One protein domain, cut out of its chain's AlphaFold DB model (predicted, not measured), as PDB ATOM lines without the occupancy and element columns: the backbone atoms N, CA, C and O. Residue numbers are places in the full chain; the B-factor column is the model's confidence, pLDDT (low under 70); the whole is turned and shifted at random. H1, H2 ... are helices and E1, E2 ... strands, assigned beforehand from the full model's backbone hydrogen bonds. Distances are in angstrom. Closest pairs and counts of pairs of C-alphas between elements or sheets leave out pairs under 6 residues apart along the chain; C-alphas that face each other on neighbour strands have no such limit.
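What this domain is: This is residues 189 to 266 of the 306 residues of an uncharacterized protein of Deltaproteobacteria bacterium RIFOXYA12_FULL_58_15 (UniProt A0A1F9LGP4). Two long helices, H1 and H2, lie side by side and run opposite ways, and a long two-stranded hairpin, E1 and E2, runs lengthwise along the pair, with E1 nearer to the helices than E2. The whole is a rod, with the link before E1 at one end and the hairpin's turn at the other. The printed part has 78 residues, in the order H1, E1, E2, H2; the sheet E1 - E2 is antiparallel and the class is mixed, helices and strands. It is compact, with a radius of gyration of the C-alphas of 13.1 A and spans of 43 by 20 by 17 A.

Where its parts are: Find C-alpha 189 at (109.356, 51.111, -1.754); from there H1 runs 30.5 A to residue 209. Next comes E1, residues 216 to 226, 29.3 A long, which bends by 55 degrees at residue 220. E2, residues 232 to 243, covers 28.1 A and bends by 66 degrees at residue 239. H2, residues 244 to 266, runs 32.8 A to C-alpha 266 at (102.300, 48.210, 4.987).

How they stand to each other: H1 and H2 touch at a shallow tilt of 26 degrees; look at Gly 193 and Ile 261, their closest C-alphas, 5.5 A apart. The closest C-alphas of H1 and E1 are those of Tyr 199 and Tyr 221, 6.4 A apart. In the hairpin of E1 and E2, N 219 and O 240 are within hydrogen-bond range at 2.9 A, as are N 235 and O 223 at 2.8 A. Every O i to N i+4 pair is within range in H1, and 17 of 19 in H2.

The domain as a whole: The C-alphas farthest apart, those of Asp 213 and Asp 229, are 43.4 A apart. The printed part has no cut and no long link. Confidence is under 70 at residues 229 to 230 and residue 232.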
ATOM      1  N   ARG A 189     110.076  52.397  -1.630       76.19
ATOM      2  CA  ARG A 189     109.356  51.111  -1.754       76.19
ATOM      3  C   ARG A 189     107.908  51.287  -2.197       76.19
ATOM      4  O   ARG A 189     107.415  50.490  -2.996       76.19
ATOM      5  N   GLU A 190     107.219  52.312  -1.702       78.94
ATOM      6  CA  GLU A 190     105.859  52.642  -2.129       78.94
ATOM      7  C   GLU A 190     105.823  53.008  -3.619       78.94
ATOM      8  O   GLU A 190     104.972  52.505  -4.357       78.94
ATOM      9  N   GLN A 191     106.786  53.812  -4.084       80.94
ATOM     10  CA  GLN A 191     106.936  54.124  -5.503       80.94
ATOM     11  C   GLN A 191     107.147  52.850  -6.334       80.94
ATOM     12  O   GLN A 191     106.432  52.647  -7.314       80.94
ATOM     13  N   PHE A 192     108.053  51.961  -5.922       81.94
ATOM     14  CA  PHE A 192     108.291  50.685  -6.610       81.94
ATOM     15  C   PHE A 192     107.057  49.782  -6.640       81.94
ATOM     16  O   PHE A 192     106.776  49.148  -7.659       81.94
ATOM     17  N   GLY A 193     106.282  49.744  -5.555       83.06
ATOM     18  CA  GLY A 193     105.018  49.013  -5.513       83.06
ATOM     19  C   GLY A 193     103.997  49.566  -6.507       83.06
ATOM     20  O   GLY A 193     103.324  48.799  -7.194       83.06
ATOM     21  N   ASN A 194     103.906  50.892  -6.626       82.69
ATOM     22  CA  ASN A 194     103.013  51.544  -7.583       82.69
ATOM     23  C   ASN A 194     103.459  51.334  -9.037       82.69
ATOM     24  O   ASN A 194     102.616  51.034  -9.878       82.69
ATOM     25  N   GLU A 195     104.763  51.424  -9.322       85.31
ATOM     26  CA  GLU A 195     105.333  51.108 -10.641       85.31
ATOM     27  C   GLU A 195     105.049  49.645 -11.024       85.31
ATOM     28  O   GLU A 195     104.527  49.385 -12.103       85.31
ATOM     29  N   THR A 196     105.278  48.693 -10.111       86.56
ATOM     30  CA  THR A 196     105.022  47.261 -10.369       86.56
ATOM     31  C   THR A 196     103.548  46.987 -10.670       86.56
ATOM     32  O   THR A 196     103.237  46.260 -11.607       86.56
ATOM     33  N   ARG A 197     102.619  47.603  -9.924       87.31
ATOM     34  CA  ARG A 197     101.178  47.496 -10.215       87.31
ATOM     35  C   ARG A 197     100.811  48.107 -11.563       87.31
ATOM     36  O   ARG A 197      99.940  47.577 -12.241       87.31
ATOM     37  N   ALA A 198     101.445  49.215 -11.944       88.31
ATOM     38  CA  ALA A 198     101.227  49.808 -13.258       88.31
ATOM     39  C   ALA A 198     101.667  48.847 -14.373       88.31
ATOM     40  O   ALA A 198     100.900  48.648 -15.308       88.31
ATOM     41  N   TYR A 199     102.821  48.186 -14.222       90.69
ATOM     42  CA  TYR A 199     103.290  47.157 -15.158       90.69
ATOM     43  C   TYR A 199     102.338  45.960 -15.241       90.69
ATOM     44  O   TYR A 199     102.036  45.513 -16.340       90.69
ATOM     45  N   VAL A 200     101.835  45.467 -14.105       92.19
ATOM     46  CA  VAL A 200     100.824  44.392 -14.070       92.19
ATOM     47  C   VAL A 200      99.585  44.798 -14.872       92.19
ATOM     48  O   VAL A 200      99.218  44.100 -15.810       92.19
ATOM     49  N   ASN A 201      99.005  45.965 -14.578       91.19
ATOM     50  CA  ASN A 201      97.802  46.443 -15.263       91.19
ATOM     51  C   ASN A 201      98.029  46.673 -16.769       91.19
ATOM     52  O   ASN A 201      97.139  46.420 -17.580       91.19
ATOM     53  N   GLU A 202      99.200  47.191 -17.154       92.69
ATOM     54  CA  GLU A 202      99.569  47.394 -18.559       92.69
ATOM     55  C   GLU A 202      99.712  46.053 -19.288       92.69
ATOM     56  O   GLU A 202      99.166  45.888 -20.377       92.69
ATOM     57  N   LEU A 203     100.371  45.075 -18.664       91.94
ATOM     58  CA  LEU A 203     100.566  43.746 -19.231       91.94
ATOM     59  C   LEU A 203      99.249  42.963 -19.344       91.94
ATOM     60  O   LEU A 203      99.026  42.302 -20.355       91.94
ATOM     61  N   GLU A 204      98.346  43.075 -18.362       93.19
ATOM     62  CA  GLU A 204      96.979  42.538 -18.442       93.19
ATOM     63  C   GLU A 204      96.198  43.144 -19.615       93.19
ATOM     64  O   GLU A 204      95.533  42.420 -20.363       93.19
ATOM     65  N   ALA A 205      96.288  44.466 -19.797       93.44
ATOM     66  CA  ALA A 205      95.628  45.159 -20.900       93.44
ATOM     67  C   ALA A 205      96.198  44.726 -22.259       93.44
ATOM     68  O   ALA A 205      95.430  44.411 -23.167       93.44
ATOM     69  N   MET A 206      97.527  44.632 -22.381       91.69
ATOM     70  CA  MET A 206      98.184  44.116 -23.584       91.69
ATOM     71  C   MET A 206      97.742  42.681 -23.886       91.69
ATOM     72  O   MET A 206      97.330  42.395 -25.003       91.69
ATOM     73  N   LEU A 207      97.761  41.780 -22.895       92.50
ATOM     74  CA  LEU A 207      97.347  40.380 -23.055       92.50
ATOM     75  C   LEU A 207      95.892  40.227 -23.518       92.50
ATOM     76  O   LEU A 207      95.589  39.289 -24.263       92.50
ATOM     77  N   ALA A 208      95.002  41.127 -23.091       92.50
ATOM     78  CA  ALA A 208      93.601  41.134 -23.501       92.50
ATOM     79  C   ALA A 208      93.426  41.478 -24.991       92.50
ATOM     80  O   ALA A 208      92.581  40.871 -25.656       92.50
ATOM     81  N   ASP A 209      94.241  42.399 -25.512       92.50
ATOM     82  CA  ASP A 209      94.200  42.846 -26.908       92.50
ATOM     83  C   ASP A 209      95.116  42.018 -27.837       92.50
ATOM     84  O   ASP A 209      94.992  42.088 -29.065       92.50
ATOM     85  N   TRP A 210      96.003  41.191 -27.271       92.69
ATOM     86  CA  TRP A 210      97.007  40.431 -28.014       92.69
ATOM     87  C   TRP A 210      96.390  39.317 -28.881       92.69
ATOM     88  O   TRP A 210      95.732  38.410 -28.346       92.69
ATOM     89  N   PRO A 211      96.635  39.295 -30.207       89.00
ATOM     90  CA  PRO A 211      96.150  38.230 -31.083       89.00
ATOM     91  C   PRO A 211      96.808  36.862 -30.811       89.00
ATOM     92  O   PRO A 211      97.999  36.756 -30.530       89.00
ATOM     93  N   ASP A 212      96.041  35.776 -30.963       87.88
ATOM     94  CA  ASP A 212      96.519  34.387 -30.801       87.88
ATOM     95  C   ASP A 212      97.240  33.852 -32.061       87.88
ATOM     96  O   ASP A 212      97.012  32.726 -32.504       87.88
ATOM     97  N   ASP A 213      98.080  34.671 -32.693       90.19
ATOM     98  CA  ASP A 213      98.758  34.356 -33.961       90.19
ATOM     99  C   ASP A 213     100.267  34.088 -33.814       90.19
ATOM    100  O   ASP A 213     100.953  33.818 -34.802       90.19
ATOM    101  N   GLY A 214     100.776  34.125 -32.580       85.88
ATOM    102  CA  GLY A 214     102.198  33.963 -32.272       85.88
ATOM    103  C   GLY A 214     103.034  35.223 -32.505       85.88
ATOM    104  O   GLY A 214     104.263  35.139 -32.497       85.88
ATOM    105  N   SER A 215     102.397  36.378 -32.721       90.62
ATOM    106  CA  SER A 215     103.074  37.675 -32.758       90.62
ATOM    107  C   SER A 215     103.749  38.013 -31.428       90.62
ATOM    108  O   SER A 215     103.366  37.540 -30.354       90.62
ATOM    109  N   THR A 216     104.779  38.850 -31.524       93.44
ATOM    110  CA  THR A 216     105.528  39.370 -30.383       93.44
ATOM    111  C   THR A 216     105.259  40.855 -30.188       93.44
ATOM    112  O   THR A 216     105.248  41.596 -31.173       93.44
ATOM    113  N   GLU A 217     105.170  41.304 -28.940       91.12
ATOM    114  CA  GLU A 217     105.103  42.719 -28.576       91.12
ATOM    115  C   GLU A 217     106.216  43.076 -27.592       91.12
ATOM    116  O   GLU A 217     106.714  42.228 -26.850       91.12
ATOM    117  N   THR A 218     106.639  44.337 -27.621       92.31
ATOM    118  CA  THR A 218     107.659  44.845 -26.701       92.31
ATOM    119  C   THR A 218     106.993  45.313 -25.416       92.31
ATOM    120  O   THR A 218     106.091  46.146 -25.470       92.31
ATOM    121  N   PHE A 219     107.494  44.849 -24.276       93.00
ATOM    122  CA  PHE A 219     107.078  45.298 -22.954       93.00
ATOM    123  C   PHE A 219     108.280  45.792 -22.146       93.00
ATOM    124  O   PHE A 219     109.327  45.138 -22.103       93.00
ATOM    125  N   SER A 220     108.118  46.951 -21.512       90.38
ATOM    126  CA  SER A 220     109.156  47.622 -20.732       90.38
ATOM    127  C   SER A 220     108.789  47.612 -19.256       90.38
ATOM    128  O   SER A 220     107.754  48.146 -18.868       90.38
ATOM    129  N   TYR A 221     109.647  47.042 -18.415       90.81
ATOM    130  CA  TYR A 221     109.413  46.965 -16.974       90.81
ATOM    131  C   TYR A 221     110.712  47.070 -16.181       90.81
ATOM    132  O   TYR A 221     111.818  46.938 -16.708       90.81
ATOM    133  N   ARG A 222     110.584  47.297 -14.874       85.25
ATOM    134  CA  ARG A 222     111.705  47.210 -13.934       85.25
ATOM    135  C   ARG A 222     111.577  45.954 -13.097       85.25
ATOM    136  O   ARG A 222     110.546  45.725 -12.468       85.25
ATOM    137  N   GLU A 223     112.641  45.165 -13.057       81.69
ATOM    138  CA  GLU A 223     112.705  44.016 -12.165       81.69
ATOM    139  C   GLU A 223     113.164  44.488 -10.789       81.69
ATOM    140  O   GLU A 223     114.284  44.970 -10.611       81.69
ATOM    141  N   ILE A 224     112.275  44.369  -9.809       80.56
ATOM    142  CA  ILE A 224     112.587  44.646  -8.408       80.56
ATOM    143  C   ILE A 224     112.846  43.306  -7.708       80.56
ATOM    144  O   ILE A 224     112.231  42.290  -8.013       80.56
ATOM    145  N   THR A 225     113.773  43.262  -6.767       77.62
ATOM    146  CA  THR A 225     113.961  42.104  -5.884       77.62
ATOM    147  C   THR A 225     113.840  42.563  -4.451       77.62
ATOM    148  O   THR A 225     114.269  43.662  -4.117       77.62
ATOM    149  N   ILE A 226     113.226  41.738  -3.608       73.75
ATOM    150  CA  ILE A 226     113.169  41.982  -2.170       73.75
ATOM    151  C   ILE A 226     114.178  41.037  -1.526       73.75
ATOM    152  O   ILE A 226     114.040  39.818  -1.640       73.75
ATOM    153  N   GLY A 227     115.210  41.601  -0.903       72.06
ATOM    154  CA  GLY A 227     116.208  40.846  -0.151       72.06
ATOM    155  C   GLY A 227     115.627  40.211   1.116       72.06
ATOM    156  O   GLY A 227     114.534  40.555   1.566       72.06
ATOM    157  N   GLU A 228     116.378  39.294   1.732       71.19
ATOM    158  CA  GLU A 228     116.001  38.675   3.019       71.19
ATOM    159  C   GLU A 228     115.874  39.699   4.161       71.19
ATOM    160  O   GLU A 228     115.160  39.470   5.136       71.19
ATOM    161  N   ASP A 229     116.538  40.847   4.026       65.00
ATOM    162  CA  ASP A 229     116.446  41.998   4.925       65.00
ATOM    163  C   ASP A 229     115.197  42.867   4.679       65.00
ATOM    164  O   ASP A 229     114.995  43.878   5.354       65.00
ATOM    165  N   GLY A 230     114.351  42.482   3.720       64.56
ATOM    166  CA  GLY A 230     113.158  43.220   3.320       64.56
ATOM    167  C   GLY A 230     113.450  44.456   2.470       64.56
ATOM    168  O   GLY A 230     112.523  45.216   2.186       64.56
ATOM    169  N   LYS A 231     114.701  44.689   2.048       72.19
ATOM    170  CA  LYS A 231     115.034  45.820   1.176       72.19
ATOM    171  C   LYS A 231     114.675  45.502  -0.267       72.19
ATOM    172  O   LYS A 231     115.083  44.478  -0.810       72.19
ATOM    173  N   ALA A 232     113.924  46.406  -0.891       68.56
ATOM    174  CA  ALA A 232     113.677  46.365  -2.322       68.56
ATOM    175  C   ALA A 232     114.878  46.960  -3.071       68.56
ATOM    176  O   ALA A 232     115.295  48.079  -2.783       68.56
ATOM    177  N   THR A 233     115.412  46.228  -4.041       74.62
ATOM    178  CA  THR A 233     116.470  46.693  -4.943       74.62
ATOM    179  C   THR A 233     116.019  46.564  -6.387       74.62
ATOM    180  O   THR A 233     115.522  45.510  -6.789       74.62
ATOM    181  N   ILE A 234     116.213  47.621  -7.178       74.88
ATOM    182  CA  ILE A 234     116.072  47.535  -8.635       74.88
ATOM    183  C   ILE A 234     117.243  46.707  -9.155       74.88
ATOM    184  O   ILE A 234     118.401  47.054  -8.921       74.88
ATOM    185  N   VAL A 235     116.929  45.619  -9.850       73.88
ATOM    186  CA  VAL A 235     117.931  44.776 -10.502       73.88
ATOM    187  C   VAL A 235     118.286  45.364 -11.857       73.88
ATOM    188  O   VAL A 235     119.462  45.583 -12.102       73.88
ATOM    189  N   ASP A 236     117.286  45.662 -12.695       73.62
ATOM    190  CA  ASP A 236     117.479  46.236 -14.031       73.62
ATOM    191  C   ASP A 236     116.175  46.810 -14.615       73.62
ATOM    192  O   ASP A 236     115.069  46.406 -14.240       73.62
ATOM    193  N   HIS A 237     116.315  47.726 -15.580       80.50
ATOM    194  CA  HIS A 237     115.250  48.064 -16.530       80.50
ATOM    195  C   HIS A 237     115.340  47.122 -17.727       80.50
ATOM    196  O   HIS A 237     116.414  46.966 -18.312       80.50
ATOM    197  N   LYS A 238     114.222  46.509 -18.102       84.62
ATOM    198  CA  LYS A 238     114.162  45.492 -19.145       84.62
ATOM    199  C   LYS A 238     113.145  45.886 -20.199       84.62
ATOM    200  O   LYS A 238     112.000  46.172 -19.869       84.62
ATOM    201  N   ASP A 239     113.590  45.854 -21.448       90.06
ATOM    202  CA  ASP A 239     112.743  45.939 -22.632       90.06
ATOM    203  C   ASP A 239     112.785  44.563 -23.298       90.06
ATOM    204  O   ASP A 239     113.818  44.164 -23.845       90.06
ATOM    205  N   GLU A 240     111.696  43.805 -23.211       89.44
ATOM    206  CA  GLU A 240     111.629  42.435 -23.723       89.44
ATOM    207  C   GLU A 240     110.597  42.342 -24.849       89.44
ATOM    208  O   GLU A 240     109.479  42.833 -24.717       89.44
ATOM    209  N   GLN A 241     110.968  41.708 -25.968       93.44
ATOM    210  CA  GLN A 241     109.983  41.226 -26.935       93.44
ATOM    211  C   GLN A 241     109.462  39.885 -26.448       93.44
ATOM    212  O   GLN A 241     110.217  38.915 -26.381       93.44
ATOM    213  N   LEU A 242     108.184  39.853 -26.110       94.06
ATOM    214  CA  LEU A 242     107.522  38.692 -25.539       94.06
ATOM    215  C   LEU A 242     106.527  38.151 -26.552       94.06
ATOM    216  O   LEU A 242     105.968  38.908 -27.336       94.06
ATOM    217  N   THR A 243     106.295  36.849 -26.540       94.62
ATOM    218  CA  THR A 243     105.061  36.246 -27.060       94.62
ATOM    219  C   THR A 243     103.947  36.351 -26.017       94.62
ATOM    220  O   THR A 243     104.218  36.537 -24.830       94.62
ATOM    221  N   LYS A 244     102.686  36.138 -26.416       93.56
ATOM    222  CA  LYS A 244     101.543  36.113 -25.483       93.56
ATOM    223  C   LYS A 244     101.733  35.127 -24.316       93.56
ATOM    224  O   LYS A 244     101.410  35.438 -23.174       93.56
ATOM    225  N   GLU A 245     102.310  33.952 -24.576       93.69
ATOM    226  CA  GLU A 245     102.606  32.954 -23.534       93.69
ATOM    227  C   GLU A 245     103.716  33.406 -22.574       93.69
ATOM    228  O   GLU A 245     103.674  33.100 -21.381       93.69
ATOM    229  N   GLU A 246     104.730  34.116 -23.074       94.19
ATOM    230  CA  GLU A 246     105.815  34.661 -22.250       94.19
ATOM    231  C   GLU A 246     105.349  35.866 -21.433       94.19
ATOM    232  O   GLU A 246     105.696  35.968 -20.257       94.19
ATOM    233  N   ALA A 247     104.501  36.718 -22.010       93.06
ATOM    234  CA  ALA A 247     103.836  37.810 -21.314       93.06
ATOM    235  C   ALA A 247     102.949  37.294 -20.170       93.06
ATOM    236  O   ALA A 247     103.032  37.820 -19.065       93.06
ATOM    237  N   GLN A 248     102.194  36.206 -20.369       94.19
ATOM    238  CA  GLN A 248     101.424  35.591 -19.280       94.19
ATOM    239  C   GLN A 248     102.332  35.086 -18.149       94.19
ATOM    240  O   GLN A 248     102.064  35.338 -16.980       94.19
ATOM    241  N   LYS A 249     103.452  34.424 -18.472       93.94
ATOM    242  CA  LYS A 249     104.420  33.983 -17.449       93.94
ATOM    243  C   LYS A 249     105.065  35.156 -16.710       93.94
ATOM    244  O   LYS A 249     105.397  35.026 -15.533       93.94
ATOM    245  N   LEU A 250     105.294  36.273 -17.400       92.38
ATOM    246  CA  LEU A 250     105.797  37.492 -16.781       92.38
ATOM    247  C   LEU A 250     104.755  38.083 -15.825       92.38
ATOM    248  O   LEU A 250     105.118  38.432 -14.703       92.38
ATOM    249  N   LEU A 251     103.483  38.128 -16.228       93.12
ATOM    250  CA  LEU A 251     102.370  38.570 -15.387       93.12
ATOM    251  C   LEU A 251     102.261  37.722 -14.111       93.12
ATOM    252  O   LEU A 251     102.328  38.272 -13.013       93.12
ATOM    253  N   ASP A 252     102.247  36.391 -14.256       92.88
ATOM    254  CA  ASP A 252     102.185  35.427 -13.144       92.88
ATOM    255  C   ASP A 252     103.346  35.599 -12.137       92.88
ATOM    256  O   ASP A 252     103.274  35.150 -10.990       92.88
ATOM    257  N   ARG A 253     104.450  36.228 -12.563       89.62
ATOM    258  CA  ARG A 253     105.613  36.548 -11.727       89.62
ATOM    259  C   ARG A 253     105.519  37.937 -11.089       89.62
ATOM    260  O   ARG A 253     105.902  38.085  -9.928       89.62
ATOM    261  N   LEU A 254     105.045  38.942 -11.826       89.19
ATOM    262  CA  LEU A 254     104.942  40.328 -11.353       89.19
ATOM    263  C   LEU A 254     103.802  40.522 -10.343       89.19
ATOM    264  O   LEU A 254     103.952  41.312  -9.411       89.19
ATOM    265  N   GLU A 255     102.697  39.785 -10.471       89.69
ATOM    266  CA  GLU A 255     101.559  39.856  -9.545       89.69
ATOM    267  C   GLU A 255     101.945  39.511  -8.089       89.69
ATOM    268  O   GLU A 255     101.802  40.379  -7.217       89.69
ATOM    269  N   PRO A 256     102.528  38.328  -7.784       87.62
ATOM    270  CA  PRO A 256     102.971  38.006  -6.423       87.62
ATOM    271  C   PRO A 256     104.011  38.990  -5.885       87.62
ATOM    272  O   PRO A 256     104.090  39.246  -4.683       87.62
ATOM    273  N   GLN A 257     104.830  39.550  -6.772       84.81
ATOM    274  CA  GLN A 257     105.831  40.538  -6.412       84.81
ATOM    275  C   GLN A 257     105.194  41.872  -6.002       84.81
ATOM    276  O   GLN A 257     105.596  42.451  -4.992       84.81
ATOM    277  N   ALA A 258     104.181  42.344  -6.733       86.19
ATOM    278  CA  ALA A 258     103.421  43.536  -6.370       86.19
ATOM    279  C   ALA A 258     102.742  43.372  -4.997       86.19
ATOM    280  O   ALA A 258     102.757  44.297  -4.179       86.19
ATOM    281  N   GLU A 259     102.197  42.186  -4.712       85.50
ATOM    282  CA  GLU A 259     101.620  41.851  -3.406       85.50
ATOM    283  C   GLU A 259     102.673  41.821  -2.289       85.50
ATOM    284  O   GLU A 259     102.456  42.384  -1.212       85.50
ATOM    285  N   ALA A 260     103.836  41.216  -2.544       83.56
ATOM    286  CA  ALA A 260     104.935  41.164  -1.584       83.56
ATOM    287  C   ALA A 260     105.444  42.570  -1.228       83.56
ATOM    288  O   ALA A 260     105.578  42.887  -0.042       83.56
ATOM    289  N   ILE A 261     105.651  43.440  -2.226       81.38
ATOM    290  CA  ILE A 261     106.047  44.840  -2.003       81.38
ATOM    291  C   ILE A 261     104.973  45.565  -1.184       81.38
ATOM    292  O   ILE A 261     105.295  46.227  -0.200       81.38
ATOM    293  N   ALA A 262     103.691  45.396  -1.525       80.88
ATOM    294  CA  ALA A 262     102.589  46.009  -0.786       80.88
ATOM    295  C   ALA A 262     102.546  45.571   0.688       80.88
ATOM    296  O   ALA A 262     102.326  46.393   1.580       80.88
ATOM    297  N   SER A 263     102.777  44.284   0.956       80.62
ATOM    298  CA  SER A 263     102.845  43.746   2.315       80.62
ATOM    299  C   SER A 263     104.004  44.357   3.108       80.62
ATOM    300  O   SER A 263     103.808  44.765   4.254       80.62
ATOM    301  N   VAL A 264     105.194  44.452   2.507       78.50
ATOM    302  CA  VAL A 264     106.373  45.063   3.144       78.50
ATOM    303  C   VAL A 264     106.136  46.549   3.420       78.50
ATOM    304  O   VAL A 264     106.323  46.981   4.553       78.50
ATOM    305  N   VAL A 265     105.615  47.306   2.450       76.50
ATOM    306  CA  VAL A 265     105.286  48.733   2.621       76.50
ATOM    307  C   VAL A 265     104.295  48.940   3.765       76.50
ATOM    308  O   VAL A 265     104.510  49.806   4.607       76.50
ATOM    309  N   ASN A 266     103.247  48.118   3.871       74.44
ATOM    310  CA  ASN A 266     102.300  48.210   4.987       74.44
ATOM    311  C   ASN A 266     102.981  47.968   6.343       74.44
ATOM    312  O   ASN A 266     102.727  48.697   7.302       74.44
TER     313      ASN A 266